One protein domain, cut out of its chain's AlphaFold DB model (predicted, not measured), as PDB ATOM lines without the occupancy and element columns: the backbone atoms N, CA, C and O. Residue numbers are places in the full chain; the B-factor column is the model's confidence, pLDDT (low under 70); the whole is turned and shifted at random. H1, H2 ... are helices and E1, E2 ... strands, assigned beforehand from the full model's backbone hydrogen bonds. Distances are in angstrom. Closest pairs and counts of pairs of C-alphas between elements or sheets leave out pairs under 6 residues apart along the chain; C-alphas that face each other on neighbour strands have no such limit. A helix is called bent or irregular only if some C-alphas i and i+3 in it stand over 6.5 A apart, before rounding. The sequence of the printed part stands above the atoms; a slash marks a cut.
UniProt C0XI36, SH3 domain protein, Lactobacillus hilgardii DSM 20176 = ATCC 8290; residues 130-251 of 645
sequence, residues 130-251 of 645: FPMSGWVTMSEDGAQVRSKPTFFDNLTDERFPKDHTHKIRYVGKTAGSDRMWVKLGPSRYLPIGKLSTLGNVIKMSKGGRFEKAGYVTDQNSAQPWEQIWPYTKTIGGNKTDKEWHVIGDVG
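AT A GLANCE: This is residues 130 to 251 of the 645 residues of the protein "SH3 domain protein" of Lactobacillus hilgardii DSM 20176 = ATCC 8290 (UniProt C0XI36). One long, strongly twisted sheet folds back on itself at the bent strand E4, so that E6 and E5 partly face the leaf from E1 to E11, while the small hairpin of E2 and E3 packs on E6 at one end. E7, E10 and E11 form a wing at the other end, and three short helices gather along one side. The 122 printed residues hold strands E1 to E6, then H1, E7 to E9, H2, H3, E10 and E11, mostly strand by class. The mixed sheet runs E6, E5, E4, E1, E9, E8, E7, E10, E11. The whole is compact, with a radius of gyration of the C-alphas of 13.9 A and spans of 42 by 32 by 23 A.

HOW THE PARTS SIT: E1, residues 130 to 138, is antiparallel to E4, residues 163 to 176, with N 136 and O 168 2.9 A apart. E2, residues 143 to 146, and E3, residues 155 to 160, form a hairpin, with N 145 and O 158 2.9 A apart. The closest C-alphas of E2 and E6, residues 188 to 194, are those of Val 145 and Leu 190, 4.7 A apart; the two sheets form a sandwich, two sheets face to face, with best planes 41 degrees apart. E4, E5, residues 179 to 185, and E6 are a meander, each strand antiparallel to the one before, with N 181 and O 174 2.9 A apart and N 182 and O 190 2.9 A apart. H1, residues 195 to 200, stands at the sheet's level, at a height of 3.4 A; 0 of its 2 O i to N i+4 pairs but 3 of 3 O i to N i+3 pairs are within hydrogen-bond range. E7, residues 201 to 204, E8, residues 211 to 213, and E9, residues 216 to 218, are another meander, with N 202 and O 212 3.0 A apart and N 218 and O 211 2.8 A apart. E9 is antiparallel to E1, with N 137 and O 217 2.8 A apart. H2, residues 224 to 227, only grazes the sheet. H3, residues 231 to 234, touches H1, the closest C-alphas being those of Gly 199 and Thr 234, 5.5 A apart. E10, residues 237 to 240, is parallel to E7, with N 240 and O 203 2.9 A apart; E9, H2, H3 and E10 form a split strand-helix-strand unit, two same-way strands with others between, its crossover right-handed. E11, residues 246 to 250, forms a hairpin with E10, with N 239 and O 248 2.7 A apart. In this folded sheet, bent back into two leaves, E4 is the hinge.

IN THESE COORDINATES: E1 begins at C-alpha 130 (167.406, 199.425, 134.087), bends by 78 degrees at residue 133 and spans 20.6 A. E4 bends by 109 degrees at residue 166 and spans 24.0 A; E5 spans 17.8 A and E6 17.9 A. E11 ends at C-alpha 250 (181.842, 196.613, 151.073).

THE WHOLE: The C-alphas of Asn 154 and Ile 247 are the two farthest apart, at 42.3 A. The printed part has no cut and no long link. The mean pLDDT of the printed part is 90.4; residues 205 to 209 are under 70.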
ATOM      1  N   PHE A 130     167.791 200.186 132.903       95.00
ATOM      2  CA  PHE A 130     167.406 199.425 134.087       95.00
ATOM      3  C   PHE A 130     166.102 199.973 134.685       95.00
ATOM      4  O   PHE A 130     166.113 201.108 135.187       95.00
ATOM      5  N   PRO A 131     164.994 199.201 134.662       92.25
ATOM      6  CA  PRO A 131     163.725 199.626 135.238       92.25
ATOM      7  C   PRO A 131     163.825 199.631 136.765       92.25
ATOM      8  O   PRO A 131     163.982 198.597 137.408       92.25
ATOM      9  N   MET A 132     163.762 200.823 137.355       90.69
ATOM     10  CA  MET A 132     163.745 200.984 138.806       90.69
ATOM     11  C   MET A 132     163.203 202.334 139.215       90.69
ATOM     12  O   MET A 132     163.425 203.344 138.547       90.69
ATOM     13  N   SER A 133     162.600 202.376 140.393       90.38
ATOM     14  CA  SER A 133     162.154 203.621 140.998       90.38
ATOM     15  C   SER A 133     162.984 203.973 142.227       90.38
ATOM     16  O   SER A 133     163.632 203.122 142.840       90.38
ATOM     17  N   GLY A 134     162.998 205.258 142.558       91.81
ATOM     18  CA  GLY A 134     163.644 205.753 143.762       91.81
ATOM     19  C   GLY A 134     163.855 207.255 143.714       91.81
ATOM     20  O   GLY A 134     163.228 207.976 142.928       91.81
ATOM     21  N   TRP A 135     164.742 207.738 144.575       94.12
ATOM     22  CA  TRP A 135     165.195 209.118 144.556       94.12
ATOM     23  C   TRP A 135     166.688 209.214 144.828       94.12
ATOM     24  O   TRP A 135     167.258 208.384 145.528       94.12
ATOM     25  N   VAL A 136     167.297 210.276 144.312       96.19
ATOM     26  CA  VAL A 136     168.657 210.689 144.659       96.19
ATOM     27  C   VAL A 136     168.645 212.087 145.274       96.19
ATOM     28  O   VAL A 136     167.757 212.892 144.993       96.19
ATOM     29  N   THR A 137     169.636 212.389 146.105       96.56
ATOM     30  CA  THR A 137     169.976 213.757 146.529       96.56
ATOM     31  C   THR A 137     171.378 214.098 146.044       96.56
ATOM     32  O   THR A 137     172.275 213.251 146.104       96.56
ATOM     33  N   MET A 138     171.591 215.347 145.642       96.62
ATOM     34  CA  MET A 138     172.874 215.875 145.171       96.62
ATOM     35  C   MET A 138     173.805 216.166 146.360       96.62
ATOM     36  O   MET A 138     174.032 217.318 146.726       96.62
ATOM     37  N   SER A 139     174.281 215.119 147.037       90.88
ATOM     38  CA  SER A 139     174.908 215.240 148.360       90.88
ATOM     39  C   SER A 139     176.293 215.886 148.347       90.88
ATOM     40  O   SER A 139     176.645 216.583 149.301       90.88
ATOM     41  N   GLU A 140     177.084 215.682 147.292       92.06
ATOM     42  CA  GLU A 140     178.475 216.152 147.245       92.06
ATOM     43  C   GLU A 140     178.715 217.250 146.208       92.06
ATOM     44  O   GLU A 140     179.458 218.191 146.510       92.06
ATOM     45  N   ASP A 141     178.032 217.188 145.063       94.50
ATOM     46  CA  ASP A 141     178.083 218.170 143.974       94.50
ATOM     47  C   ASP A 141     176.715 218.286 143.270       94.50
ATOM     48  O   ASP A 141     175.859 217.421 143.435       94.50
ATOM     49  N   GLY A 142     176.500 219.360 142.505       94.56
ATOM     50  CA  GLY A 142     175.323 219.556 141.655       94.56
ATOM     51  C   GLY A 142     175.489 218.958 140.251       94.56
ATOM     52  O   GLY A 142     176.598 218.687 139.800       94.56
ATOM     53  N   ALA A 143     174.392 218.811 139.508       94.56
ATOM     54  CA  ALA A 143     174.420 218.319 138.131       94.56
ATOM     55  C   ALA A 143     173.334 218.957 137.259       94.56
ATOM     56  O   ALA A 143     172.317 219.455 137.743       94.56
ATOM     57  N   GLN A 144     173.576 218.950 135.950       94.25
ATOM     58  CA  GLN A 144     172.654 219.466 134.943       94.25
ATOM     59  C   GLN A 144     172.009 218.311 134.181       94.25
ATOM     60  O   GLN A 144     172.692 217.346 133.824       94.25
ATOM     61  N   VAL A 145     170.702 218.415 133.945       95.38
ATOM     62  CA  VAL A 145     169.927 217.422 133.195       95.38
ATOM     63  C   VAL A 145     170.273 217.515 131.709       95.38
ATOM     64  O   VAL A 145     170.534 218.596 131.167       95.38
ATOM     65  N   ARG A 146     170.271 216.362 131.042       93.88
ATOM     66  CA  ARG A 146     170.599 216.199 129.624       93.88
ATOM     67  C   ARG A 146     169.532 215.412 128.880       93.88
ATOM     68  O   ARG A 146     168.835 214.589 129.473       93.88
ATOM     69  N   SER A 147     169.459 215.624 127.569       92.25
ATOM     70  CA  SER A 147     168.544 214.899 126.680       92.25
ATOM     71  C   SER A 147     168.957 213.456 126.395       92.25
ATOM     72  O   SER A 147     168.110 212.635 126.039       92.25
ATOM     73  N   LYS A 148     170.241 213.138 126.582       92.00
ATOM     74  CA  LYS A 148     170.837 211.808 126.407       92.00
ATOM     75  C   LYS A 148     171.843 211.516 127.529       92.00
ATOM     76  O   LYS A 148     172.406 212.465 128.082       92.00
ATOM     77  N   PRO A 149     172.131 210.236 127.832       93.12
ATOM     78  CA  PRO A 149     173.120 209.831 128.834       93.12
ATOM     79  C   PRO A 149     174.567 210.000 128.322       93.12
ATOM     80  O   PRO A 149     175.380 209.080 128.306       93.12
ATOM     81  N   THR A 150     174.908 211.199 127.852       90.69
ATOM     82  CA  THR A 150     176.247 211.539 127.368       90.69
ATOM     83  C   THR A 150     176.574 213.004 127.632       90.69
ATOM     84  O   THR A 150     175.700 213.869 127.631       90.69
ATOM     85  N   PHE A 151     177.857 213.307 127.834       84.81
ATOM     86  CA  PHE A 151     178.334 214.686 127.974       84.81
ATOM     87  C   PHE A 151     178.495 215.419 126.636       84.81
ATOM     88  O   PHE A 151     178.663 216.636 126.644       84.81
ATOM     89  N   PHE A 152     178.405 214.699 125.513       82.94
ATOM     90  CA  PHE A 152     178.529 215.258 124.165       82.94
ATOM     91  C   PHE A 152     177.225 215.866 123.625       82.94
ATOM     92  O   PHE A 152     177.237 216.455 122.548       82.94
ATOM     93  N   ASP A 153     176.111 215.721 124.347       77.25
ATOM     94  CA  ASP A 153     174.808 216.265 123.958       77.25
ATOM     95  C   ASP A 153     174.524 217.627 124.612       77.25
ATOM     96  O   ASP A 153     175.166 218.012 125.600       77.25
ATOM     97  N   ASN A 154     173.533 218.338 124.074       75.69
ATOM     98  CA  ASN A 154     173.095 219.639 124.564       75.69
ATOM     99  C   ASN A 154     172.647 219.575 126.034       75.69
ATOM    100  O   ASN A 154     172.018 218.617 126.493       75.69
ATOM    101  N   LEU A 155     172.978 220.627 126.780       76.81
ATOM    102  CA  LEU A 155     172.485 220.832 128.138       76.81
ATOM    103  C   LEU A 155     171.022 221.278 128.086       76.81
ATOM    104  O   LEU A 155     170.653 222.080 127.230       76.81
ATOM    105  N   THR A 156     170.203 220.785 129.013       82.44
ATOM    106  CA  THR A 156     168.880 221.377 129.268       82.44
ATOM    107  C   THR A 156     169.013 222.545 130.250       82.44
ATOM    108  O   THR A 156     170.016 222.639 130.958       82.44
ATOM    109  N   ASP A 157     167.999 223.402 130.359       85.94
ATOM    110  CA  ASP A 157     167.987 224.497 131.348       85.94
ATOM    111  C   ASP A 157     167.784 224.010 132.799       85.94
ATOM    112  O   ASP A 157     167.903 224.782 133.751       85.94
ATOM    113  N   GLU A 158     167.495 222.721 132.996       93.69
ATOM    114  CA  GLU A 158     167.240 222.132 134.306       93.69
ATOM    115  C   GLU A 158     168.550 221.724 135.003       93.69
ATOM    116  O   GLU A 158     169.314 220.882 134.521       93.69
ATOM    117  N   ARG A 159     168.803 222.305 136.182       93.81
ATOM    118  CA  ARG A 159     169.980 222.029 137.015       93.81
ATOM    119  C   ARG A 159     169.580 221.816 138.467       93.81
ATOM    120  O   ARG A 159     168.845 222.620 139.035       93.81
ATOM    121  N   PHE A 160     170.169 220.802 139.087       96.06
ATOM    122  CA  PHE A 160     170.058 220.550 140.516       96.06
ATOM    123  C   PHE A 160     171.361 220.963 141.214       96.06
ATOM    124  O   PHE A 160     172.423 220.423 140.886       96.06
ATOM    125  N   PRO A 161     171.335 221.952 142.128       96.31
ATOM    126  CA  PRO A 161     172.509 222.317 142.915       96.31
ATOM    127  C   PRO A 161     172.839 221.225 143.940       96.31
ATOM    128  O   PRO A 161     172.038 220.325 144.179       96.31
ATOM    129  N   LYS A 162     174.012 221.334 144.573       97.00
ATOM    130  CA  LYS A 162     174.359 220.510 145.733       97.00
ATOM    131  C   LYS A 162     173.334 220.738 146.849       97.00
ATOM    132  O   LYS A 162     173.264 221.831 147.407       97.00
ATOM    133  N   ASP A 163     172.579 219.698 147.173       95.62
ATOM    134  CA  ASP A 163     171.544 219.682 148.199       95.62
ATOM    135  C   ASP A 163     171.338 218.237 148.685       95.62
ATOM    136  O   ASP A 163     170.976 217.345 147.917       95.62
ATOM    137  N   HIS A 164     171.573 218.009 149.979       91.19
ATOM    138  CA  HIS A 164     171.438 216.702 150.633       91.19
ATOM    139  C   HIS A 164     170.002 216.403 151.102       91.19
ATOM    140  O   HIS A 164     169.744 215.342 151.664       91.19
ATOM    141  N   THR A 165     169.073 217.339 150.909       92.75
ATOM    142  CA  THR A 165     167.681 217.254 151.369       92.75
ATOM    143  C   THR A 165     166.687 217.139 150.215       92.75
ATOM    144  O   THR A 165     165.651 216.485 150.358       92.75
ATOM    145  N   HIS A 166     167.001 217.732 149.059       95.81
ATOM    146  CA  HIS A 166     166.116 217.726 147.900       95.81
ATOM    147  C   HIS A 166     166.121 216.372 147.178       95.81
ATOM    148  O   HIS A 166     167.075 216.017 146.487       95.81
ATOM    149  N   LYS A 167     165.026 215.621 147.331       96.25
ATOM    150  CA  LYS A 167     164.837 214.300 146.720       96.25
ATOM    151  C   LYS A 167     164.375 214.414 145.269       96.25
ATOM    152  O   LYS A 167     163.228 214.778 145.007       96.25
ATOM    153  N   ILE A 168     165.239 214.018 144.344       97.00
ATOM    154  CA  ILE A 168     164.979 213.974 142.904       97.00
ATOM    155  C   ILE A 168     164.542 212.556 142.544       97.00
ATOM    156  O   ILE A 168     165.331 211.622 142.663       97.00
ATOM    157  N   ARG A 169     163.286 212.377 142.123       96.19
ATOM    158  CA  ARG A 169     162.758 211.050 141.773       96.19
ATOM    159  C   ARG A 169     163.202 210.601 140.384       96.19
ATOM    160  O   ARG A 169     163.232 211.410 139.460       96.19
ATOM    161  N   TYR A 170     163.467 209.308 140.237       95.69
ATOM    162  CA  TYR A 170     163.796 208.673 138.962       95.69
ATOM    163  C   TYR A 170     162.916 207.447 138.696       95.69
ATOM    164  O   TYR A 170     162.287 206.905 139.607       95.69
ATOM    165  N   VAL A 171     162.886 207.033 137.428       94.31
ATOM    166  CA  VAL A 171     162.122 205.881 136.910       94.31
ATOM    167  C   VAL A 171     163.002 204.850 136.194       94.31
ATOM    168  O   VAL A 171     162.502 203.910 135.585       94.31
ATOM    169  N   GLY A 172     164.320 205.037 136.234       94.94
ATOM    170  CA  GLY A 172     165.276 204.041 135.779       94.94
ATOM    171  C   GLY A 172     166.705 204.543 135.877       94.94
ATOM    172  O   GLY A 172     166.950 205.699 136.247       94.94
ATOM    173  N   LYS A 173     167.648 203.683 135.510       95.62
ATOM    174  CA  LYS A 173     169.070 204.016 135.410       95.62
ATOM    175  C   LYS A 173     169.656 203.486 134.113       95.62
ATOM    176  O   LYS A 173     169.188 202.488 133.587       95.62
ATOM    177  N   THR A 174     170.685 204.150 133.611       95.56
ATOM    178  CA  THR A 174     171.439 203.697 132.437       95.56
ATOM    179  C   THR A 174     172.886 204.170 132.532       95.56
ATOM    180  O   THR A 174     173.211 205.048 133.343       95.56
ATOM    181  N   ALA A 175     173.768 203.561 131.747       93.69
ATOM    182  CA  ALA A 175     175.162 203.952 131.656       93.69
ATOM    183  C   ALA A 175     175.402 204.680 130.337       93.69
ATOM    184  O   ALA A 175     174.682 204.521 129.360       93.69
ATOM    185  N   GLY A 176     176.422 205.528 130.318       90.81
ATOM    186  CA  GLY A 176     176.826 206.186 129.089       90.81
ATOM    187  C   GLY A 176     178.021 207.093 129.299       90.81
ATOM    188  O   GLY A 176     178.096 207.826 130.288       90.81
ATOM    189  N   SER A 177     178.975 207.039 128.366       86.62
ATOM    190  CA  SER A 177     180.213 207.836 128.418       86.62
ATOM    191  C   SER A 177     180.962 207.704 129.760       86.62
ATOM    192  O   SER A 177     181.270 208.720 130.368       86.62
ATOM    193  N   ASP A 178     181.202 206.472 130.230       89.56
ATOM    194  CA  ASP A 178     181.843 206.128 131.521       89.56
ATOM    195  C   ASP A 178     181.058 206.450 132.807       89.56
ATOM    196  O   ASP A 178     181.563 206.252 133.918       89.56
ATOM    197  N   ARG A 179     179.804 206.898 132.680       92.88
ATOM    198  CA  ARG A 179     179.009 207.414 133.798       92.88
ATOM    199  C   ARG A 179     177.727 206.655 134.045       92.88
ATOM    200  O   ARG A 179     177.157 206.058 133.141       92.88
ATOM    201  N   MET A 180     177.280 206.773 135.288       95.69
ATOM    202  CA  MET A 180     175.969 206.353 135.754       95.69
ATOM    203  C   MET A 180     174.997 207.525 135.628       95.69
ATOM    204  O   MET A 180     175.332 208.665 135.983       95.69
ATOM    205  N   TRP A 181     173.790 207.231 135.161       96.25
ATOM    206  CA  TRP A 181     172.727 208.204 134.950       96.25
ATOM    207  C   TRP A 181     171.432 207.704 135.570       96.25
ATOM    208  O   TRP A 181     171.081 206.535 135.415       96.25
ATOM    209  N   VAL A 182     170.689 208.606 136.205       96.81
ATOM    210  CA  VAL A 182     169.278 208.369 136.523       96.81
ATOM    211  C   VAL A 182     168.401 208.949 135.418       96.81
ATOM    212  O   VAL A 182     168.662 210.038 134.900       96.81
ATOM    213  N   LYS A 183     167.344 208.222 135.065       96.50
ATOM    214  CA  LYS A 183     166.321 208.635 134.105       96.50
ATOM    215  C   LYS A 183     165.171 209.288 134.867       96.50
ATOM    216  O   LYS A 183     164.466 208.626 135.624       96.50
ATOM    217  N   LEU A 184     164.982 210.591 134.675       95.88
ATOM    218  CA  LEU A 184     163.911 211.372 135.313       95.88
ATOM    219  C   LEU A 184     162.592 211.303 134.525       95.88
ATOM    220  O   LEU A 184     161.529 211.642 135.037       95.88
ATOM    221  N   GLY A 185     162.671 210.910 133.255       91.88
ATOM    222  CA  GLY A 185     161.556 210.803 132.322       91.88
ATOM    223  C   GLY A 185     162.063 210.607 130.889       91.88
ATOM    224  O   GLY A 185     163.267 210.418 130.686       91.88
ATOM    225  N   PRO A 186     161.174 210.656 129.883       90.31
ATOM    226  CA  PRO A 186     161.570 210.589 128.479       90.31
ATOM    227  C   PRO A 186     162.596 211.677 128.149       90.31
ATOM    228  O   PRO A 186     162.352 212.852 128.420       90.31
ATOM    229  N   SER A 187     163.749 211.283 127.599       89.69
ATOM    230  CA  SER A 187     164.838 212.200 127.227       89.69
ATOM    231  C   SER A 187     165.274 213.158 128.349       89.69
ATOM    232  O   SER A 187     165.613 214.305 128.083       89.69
ATOM    233  N   ARG A 188     165.240 212.719 129.615       93.94
ATOM    234  CA  ARG A 188     165.727 213.497 130.767       93.94
ATOM    235  C   ARG A 188     166.622 212.627 131.636       93.94
ATOM    236  O   ARG A 188     166.134 211.766 132.369       93.94
ATOM    237  N   TYR A 189     167.922 212.879 131.560       95.69
ATOM    238  CA  TYR A 189     168.959 212.107 132.239       95.69
ATOM    239  C   TYR A 189     169.794 213.016 133.134       95.69
ATOM    240  O   TYR A 189     170.265 214.065 132.694       95.69
ATOM    241  N   LEU A 190     170.001 212.605 134.379       96.19
ATOM    242  CA  LEU A 190     170.853 213.307 135.334       96.19
ATOM    243  C   LEU A 190     172.071 212.423 135.643       96.19
ATOM    244  O   LEU A 190     171.883 211.276 136.058       96.19
ATOM    245  N   PRO A 191     173.308 212.902 135.425       96.00
ATOM    246  CA  PRO A 191     174.487 212.134 135.793       96.00
ATOM    247  C   PRO A 191     174.601 212.089 137.319       96.00
ATOM    248  O   PRO A 191     174.303 213.077 137.989       96.00
ATOM    249  N   ILE A 192     175.043 210.952 137.858       95.81
ATOM    250  CA  ILE A 192     175.185 210.757 139.313       95.81
ATOM    251  C   ILE A 192     176.604 210.367 139.748       95.81
ATOM    252  O   ILE A 192     176.951 210.451 140.921       95.81
ATOM    253  N   GLY A 193     177.460 209.972 138.801       94.62
ATOM    254  CA  GLY A 193     178.825 209.536 139.090       94.62
ATOM    255  C   GLY A 193     179.502 208.889 137.888       94.62
ATOM    256  O   GLY A 193     178.873 208.688 136.850       94.62
ATOM    257  N   LYS A 194     180.793 208.567 138.017       94.56
ATOM    258  CA  LYS A 194     181.491 207.681 137.069       94.56
ATOM    259  C   LYS A 194     181.319 206.229 137.499       94.56
ATOM    260  O   LYS A 194     181.300 205.965 138.697       94.56
ATOM    261  N   LEU A 195     181.302 205.288 136.563       93.50
ATOM    262  CA  LEU A 195     181.293 203.853 136.876       93.50
ATOM    263  C   LEU A 195     182.509 203.443 137.726       93.50
ATOM    264  O   LEU A 195     182.389 202.614 138.617       93.50
ATOM    265  N   SER A 196     183.659 204.105 137.554       92.75
ATOM    266  CA  SER A 196     184.848 203.875 138.389       92.75
ATOM    267  C   SER A 196     184.671 204.246 139.868       92.75
ATOM    268  O   SER A 196     185.481 203.842 140.697       92.75
ATOM    269  N   THR A 197     183.630 205.008 140.226       92.88
ATOM    270  CA  THR A 197     183.337 205.334 141.635       92.88
ATOM    271  C   THR A 197     182.724 204.165 142.399       92.88
ATOM    272  O   THR A 197     182.726 204.199 143.624       92.88
ATOM    273  N   LEU A 198     182.291 203.103 141.706       92.50
ATOM    274  CA  LEU A 198     181.838 201.861 142.339       92.50
ATOM    275  C   LEU A 198     182.932 201.213 143.204       92.50
ATOM    276  O   LEU A 198     182.621 200.514 144.154       92.50
ATOM    277  N   GLY A 199     184.214 201.506 142.969       91.81
ATOM    278  CA  GLY A 199     185.284 201.057 143.867       91.81
ATOM    279  C   GLY A 199     185.308 201.727 145.248       91.81
ATOM    280  O   GLY A 199     186.103 201.319 146.087       91.81
ATOM    281  N   ASN A 200     184.490 202.760 145.486       92.69
ATOM    282  CA  ASN A 200     184.490 203.551 146.722       92.69
ATOM    283  C   ASN A 200     183.068 203.977 147.145       92.69
ATOM    284  O   ASN A 200     182.809 205.161 147.363       92.69
ATOM    285  N   VAL A 201     182.134 203.033 147.240       93.25
ATOM    286  CA  VAL A 201     180.758 203.299 147.690       93.25
ATOM    287  C   VAL A 201     180.639 203.343 149.216       93.25
ATOM    288  O   VAL A 201     181.486 202.834 149.953       93.25
ATOM    289  N   ILE A 202     179.554 203.936 149.716       92.44
ATOM    290  CA  ILE A 202     179.189 203.868 151.139       92.44
ATOM    291  C   ILE A 202     177.785 203.283 151.266       92.44
ATOM    292  O   ILE A 202     176.828 203.892 150.792       92.44
ATOM    293  N   LYS A 203     177.647 202.134 151.937       91.06
ATOM    294  CA  LYS A 203     176.364 201.426 152.102       91.06
ATOM    295  C   LYS A 203     175.885 201.438 153.550       91.06
ATOM    296  O   LYS A 203     176.602 201.008 154.452       91.06
ATOM    297  N   MET A 204     174.641 201.854 153.778       86.81
ATOM    298  CA  MET A 204     174.061 201.904 155.123       86.81
ATOM    299  C   MET A 204     173.346 200.593 155.495       86.81
ATOM    300  O   MET A 204     172.410 200.156 154.826       86.81
ATOM    301  N   SER A 205     173.752 199.978 156.607       68.81
ATOM    302  CA  SER A 205     173.433 198.581 156.952       68.81
ATOM    303  C   SER A 205     172.040 198.299 157.548       68.81
ATOM    304  O   SER A 205     171.601 197.150 157.507       68.81
ATOM    305  N   LYS A 206     171.314 199.280 158.118       57.22
ATOM    306  CA  LYS A 206     170.022 199.026 158.805       57.22
ATOM    307  C   LYS A 206     168.984 200.139 158.633       57.22
ATOM    308  O   LYS A 206     169.285 201.313 158.805       57.22
ATOM    309  N   GLY A 207     167.722 199.757 158.394       53.31
ATOM    310  CA  GLY A 207     166.514 200.593 158.552       53.31
ATOM    311  C   GLY A 207     166.359 201.808 157.627       53.31
ATOM    312  O   GLY A 207     165.479 202.622 157.880       53.31
ATOM    313  N   GLY A 208     167.199 201.932 156.596       58.34
ATOM    314  CA  GLY A 208     167.089 202.978 155.571       58.34
ATOM    315  C   GLY A 208     167.672 202.616 154.200       58.34
ATOM    316  O   GLY A 208     167.319 203.282 153.248       58.34
ATOM    317  N   ARG A 209     168.501 201.560 154.082       69.56
ATOM    318  CA  ARG A 209     169.016 200.979 152.816       69.56
ATOM    319  C   ARG A 209     169.383 201.999 151.725       69.56
ATOM    320  O   ARG A 209     169.025 201.813 150.577       69.56
ATOM    321  N   PHE A 210     170.132 203.032 152.094       84.19
ATOM    322  CA  PHE A 210     170.665 204.015 151.152       84.19
ATOM    323  C   PHE A 210     172.113 203.694 150.791       84.19
ATOM    324  O   PHE A 210     172.847 203.101 151.593       84.19
ATOM    325  N   GLU A 211     172.532 204.165 149.626       90.38
ATOM    326  CA  GLU A 211     173.915 204.115 149.168       90.38
ATOM    327  C   GLU A 211     174.415 205.510 148.789       90.38
ATOM    328  O   GLU A 211     173.672 206.329 148.253       90.38
ATOM    329  N   LYS A 212     175.696 205.790 149.035       92.44
ATOM    330  CA  LYS A 212     176.412 206.857 148.333       92.44
ATOM    331  C   LYS A 212     177.266 206.249 147.233       92.44
ATOM    332  O   LYS A 212     178.171 205.466 147.521       92.44
ATOM    333  N   ALA A 213     176.979 206.640 145.999       91.31
ATOM    334  CA  ALA A 213     177.716 206.254 144.806       91.31
ATOM    335  C   ALA A 213     177.917 207.494 143.931       91.31
ATOM    336  O   ALA A 213     176.996 208.288 143.731       91.31
ATOM    337  N   GLY A 214     179.131 207.691 143.420       92.94
ATOM    338  CA  GLY A 214     179.480 208.947 142.766       92.94
ATOM    339  C   GLY A 214     179.407 210.125 143.736       92.94
ATOM    340  O   GLY A 214     180.062 210.105 144.768       92.94
ATOM    341  N   TYR A 215     178.630 211.150 143.391       94.19
ATOM    342  CA  TYR A 215     178.449 212.357 144.212       94.19
ATOM    343  C   TYR A 215     177.021 212.498 144.768       94.19
ATOM    344  O   TYR A 215     176.639 213.576 145.241       94.19
ATOM    345  N   VAL A 216     176.224 211.426 144.706       95.94
ATOM    346  CA  VAL A 216     174.836 211.401 145.179       95.94
ATOM    347  C   VAL A 216     174.652 210.457 146.362       95.94
ATOM    348  O   VAL A 216     175.415 209.514 146.559       95.94
ATOM    349  N   THR A 217     173.590 210.702 147.127       93.94
ATOM    350  CA  THR A 217     172.988 209.694 148.008       93.94
ATOM    351  C   THR A 217     171.738 209.172 147.321       93.94
ATOM    352  O   THR A 217     170.916 209.964 146.860       93.94
ATOM    353  N   ASP A 218     171.617 207.859 147.242       93.38
ATOM    354  CA  ASP A 218     170.599 207.124 146.512       93.38
ATOM    355  C   ASP A 218     169.694 206.359 147.480       93.38
ATOM    356  O   ASP A 218     170.156 205.823 148.492       93.38
ATOM    357  N   GLN A 219     168.398 206.324 147.168       90.56
ATOM    358  CA  GLN A 219     167.421 205.544 147.909       90.56
ATOM    359  C   GLN A 219     167.742 204.043 147.902       90.56
ATOM    360  O   GLN A 219     167.460 203.372 148.891       90.56
ATOM    361  N   ASN A 220     168.234 203.517 146.782       88.44
ATOM    362  CA  ASN A 220     168.431 202.081 146.610       88.44
ATOM    363  C   ASN A 220     169.774 201.653 147.222       88.44
ATOM    364  O   ASN A 220     170.733 202.422 147.257       88.44
ATOM    365  N   SER A 221     169.850 200.415 147.717       85.88
ATOM    366  CA  SER A 221     171.032 199.914 148.441       85.88
ATOM    367  C   SER A 221     172.192 199.468 147.550       85.88
ATOM    368  O   SER A 221     173.257 199.111 148.067       85.88
ATOM    369  N   ALA A 222     171.980 199.445 146.235       89.62
ATOM    370  CA  ALA A 222     172.995 199.119 145.246       89.62
ATOM    371  C   ALA A 222     172.690 199.752 143.881       89.62
ATOM    372  O   ALA A 222     171.527 199.908 143.487       89.62
ATOM    373  N   GLN A 223     173.747 200.047 143.128       91.75
ATOM    374  CA  GLN A 223     173.678 200.341 141.701       91.75
ATOM    375  C   GLN A 223     173.603 199.044 140.870       91.75
ATOM    376  O   GLN A 223     174.227 198.046 141.231       91.75
ATOM    377  N   PRO A 224     172.934 199.047 139.699       91.81
ATOM    378  CA  PRO A 224     172.805 197.852 138.850       91.81
ATOM    379  C   PRO A 224     174.138 197.267 138.394       91.81
ATOM    380  O   PRO A 224     174.298 196.052 138.285       91.81
ATOM    381  N   TRP A 225     175.105 198.148 138.126       92.25
ATOM    382  CA  TRP A 225     176.424 197.758 137.641       92.25
ATOM    383  C   TRP A 225     177.243 197.018 138.683       92.25
ATOM    384  O   TRP A 225     178.131 196.282 138.296       92.25
ATOM    385  N   GLU A 226     176.929 197.110 139.973       91.25
ATOM    386  CA  GLU A 226     177.591 196.272 140.983       91.25
ATOM    387  C   GLU A 226     177.377 194.778 140.755       91.25
ATOM    388  O   GLU A 226     178.135 193.964 141.268       91.25
ATOM    389  N   GLN A 227     176.342 194.431 139.991       90.56
ATOM    390  CA  GLN A 227     176.042 193.070 139.578       90.56
ATOM    391  C   GLN A 227     176.503 192.798 138.141       90.56
ATOM    392  O   GLN A 227     176.013 191.859 137.534       90.56
ATOM    393  N   ILE A 228     177.327 193.643 137.515       92.12
ATOM    394  CA  ILE A 228     177.752 193.490 136.115       92.12
ATOM    395  C   ILE A 228     179.272 193.466 136.050       92.12
ATOM    396  O   ILE A 228     179.949 194.387 136.504       92.12
ATOM    397  N   TRP A 229     179.830 192.444 135.419       93.19
ATOM    398  CA  TRP A 229     181.262 192.339 135.190       93.19
ATOM    399  C   TRP A 229     181.791 193.444 134.258       93.19
ATOM    400  O   TRP A 229     181.125 193.780 133.276       93.19
ATOM    401  N   PRO A 230     182.987 194.017 134.500       92.19
ATOM    402  CA  PRO A 230     183.933 193.730 135.588       92.19
ATOM    403  C   PRO A 230     183.666 194.470 136.911       92.19
ATOM    404  O   PRO A 230     184.446 194.362 137.863       92.19
ATOM    405  N   TYR A 231     182.602 195.265 137.002       91.69
ATOM    406  CA  TYR A 231     182.330 196.081 138.186       91.69
ATOM    407  C   TYR A 231     182.015 195.235 139.423       91.69
ATOM    408  O   TYR A 231     182.440 195.606 140.514       91.69
ATOM    409  N   THR A 232     181.409 194.054 139.256       92.50
ATOM    410  CA  THR A 232     181.229 193.072 140.342       92.50
ATOM    411  C   THR A 232     182.539 192.766 141.072       92.50
ATOM    412  O   THR A 232     182.544 192.628 142.292       92.50
ATOM    413  N   LYS A 233     183.676 192.702 140.363       91.06
ATOM    414  CA  LYS A 233     185.006 192.453 140.955       91.06
ATOM    415  C   LYS A 233     185.597 193.672 141.652       91.06
ATOM    416  O   LYS A 233     186.361 193.525 142.602       91.06
ATOM    417  N   THR A 234     185.296 194.861 141.140       90.50
ATOM    418  CA  THR A 234     185.951 196.110 141.551       90.50
ATOM    419  C   THR A 234     185.138 196.932 142.541       90.50
ATOM    420  O   THR A 234     185.670 197.912 143.057       90.50
ATOM    421  N   ILE A 235     183.893 196.539 142.834       91.75
ATOM    422  CA  ILE A 235     183.062 197.136 143.884       91.75
ATOM    423  C   ILE A 235     183.806 197.129 145.225       91.75
ATOM    424  O   ILE A 235     184.390 196.121 145.631       91.75
ATOM    425  N   GLY A 236     183.790 198.267 145.911       92.38
ATOM    426  CA  GLY A 236     184.542 198.466 147.145       92.38
ATOM    427  C   GLY A 236     184.041 199.665 147.939       92.38
ATOM    428  O   GLY A 236     183.269 200.471 147.429       92.38
ATOM    429  N   GLY A 237     184.475 199.795 149.192       92.94
ATOM    430  CA  GLY A 237     184.161 200.944 150.044       92.94
ATOM    431  C   GLY A 237     183.704 200.544 151.445       92.94
ATOM    432  O   GLY A 237     184.066 199.477 151.931       92.94
ATOM    433  N   ASN A 238     182.904 201.388 152.100       93.00
ATOM    434  CA  ASN A 238     182.590 201.259 153.528       93.00
ATOM    435  C   ASN A 238     181.116 200.920 153.782       93.00
ATOM    436  O   ASN A 238     180.205 201.510 153.201       93.00
ATOM    437  N   LYS A 239     180.864 200.019 154.728       90.81
ATOM    438  CA  LYS A 239     179.553 199.838 155.358       90.81
ATOM    439  C   LYS A 239     179.451 200.744 156.572       90.81
ATOM    440  O   LYS A 239     180.369 200.782 157.389       90.81
ATOM    441  N   THR A 240     178.315 201.414 156.726       90.50
ATOM    442  CA  THR A 240     178.063 202.286 157.877       90.50
ATOM    443  C   THR A 240     176.814 201.903 158.662       90.50
ATOM    444  O   THR A 240     175.896 201.239 158.160       90.50
ATOM    445  N   ASP A 241     176.767 202.325 159.922       88.25
ATOM    446  CA  ASP A 241     175.526 202.395 160.692       88.25
ATOM    447  C   ASP A 241     174.672 203.615 160.271       88.25
ATOM    448  O   ASP A 241     174.984 204.316 159.302       88.25
ATOM    449  N   LYS A 242     173.557 203.853 160.977       82.44
ATOM    450  CA  LYS A 242     172.653 204.992 160.720       82.44
ATOM    451  C   LYS A 242     173.260 206.354 161.085       82.44
ATOM    452  O   LYS A 242     172.731 207.379 160.664       82.44
ATOM    453  N   GLU A 243     174.328 206.359 161.873       85.38
ATOM    454  CA  GLU A 243     175.058 207.546 162.324       85.38
ATOM    455  C   GLU A 243     176.294 207.817 161.446       85.38
ATOM    456  O   GLU A 243     177.040 208.755 161.707       85.38
ATOM    457  N   TRP A 244     176.462 207.053 160.356       84.81
ATOM    458  CA  TRP A 244     177.583 207.113 159.413       84.81
ATOM    459  C   TRP A 244     178.931 206.642 159.971       84.81
ATOM    460  O   TRP A 244     179.965 206.880 159.345       84.81
ATOM    461  N   HIS A 245     178.951 205.917 161.089       90.31
ATOM    462  CA  HIS A 245     180.174 205.266 161.557       90.31
ATOM    463  C   HIS A 245     180.485 204.046 160.696       90.31
ATOM    464  O   HIS A 245     179.590 203.259 160.386       90.31
ATOM    465  N   VAL A 246     181.755 203.877 160.319       92.38
ATOM    466  CA  VAL A 246     182.215 202.700 159.572       92.38
ATOM    467  C   VAL A 246     182.148 201.474 160.477       92.38
ATOM    468  O   VAL A 246     182.735 201.458 161.556       92.38
ATOM    469  N   ILE A 247     181.436 200.447 160.022       91.38
ATOM    470  CA  ILE A 247     181.233 199.177 160.737       91.38
ATOM    471  C   ILE A 247     181.768 197.968 159.961       91.38
ATOM    472  O   ILE A 247     181.604 196.832 160.396       91.38
ATOM    473  N   GLY A 248     182.363 198.197 158.791       89.69
ATOM    474  CA  GLY A 248     182.990 197.168 157.972       89.69
ATOM    475  C   GLY A 248     183.152 197.614 156.526       89.69
ATOM    476  O   GLY A 248     182.811 198.744 156.180       89.69
ATOM    477  N   ASP A 249     183.600 196.695 155.681       88.56
ATOM    478  CA  ASP A 249     183.866 196.970 154.272       88.56
ATOM    479  C   ASP A 249     182.750 196.439 153.360       88.56
ATOM    480  O   ASP A 249     182.077 195.427 153.628       88.56
ATOM    481  N   VAL A 250     182.549 197.134 152.242       86.19
ATOM    482  CA  VAL A 250     181.842 196.613 151.073       86.19
ATOM    483  C   VAL A 250     182.843 195.750 150.318       86.19
ATOM    484  O   VAL A 250     183.721 196.260 149.636       86.19
ATOM    485  N   GLY A 251     182.745 194.435 150.485       70.56
ATOM    486  CA  GLY A 251     183.493 193.488 149.660       70.56
ATOM    487  C   GLY A 251     182.690 193.082 148.431       70.56
ATOM    488  O   GLY A 251     181.464 193.145 148.473       70.56
TER     489      GLY A 251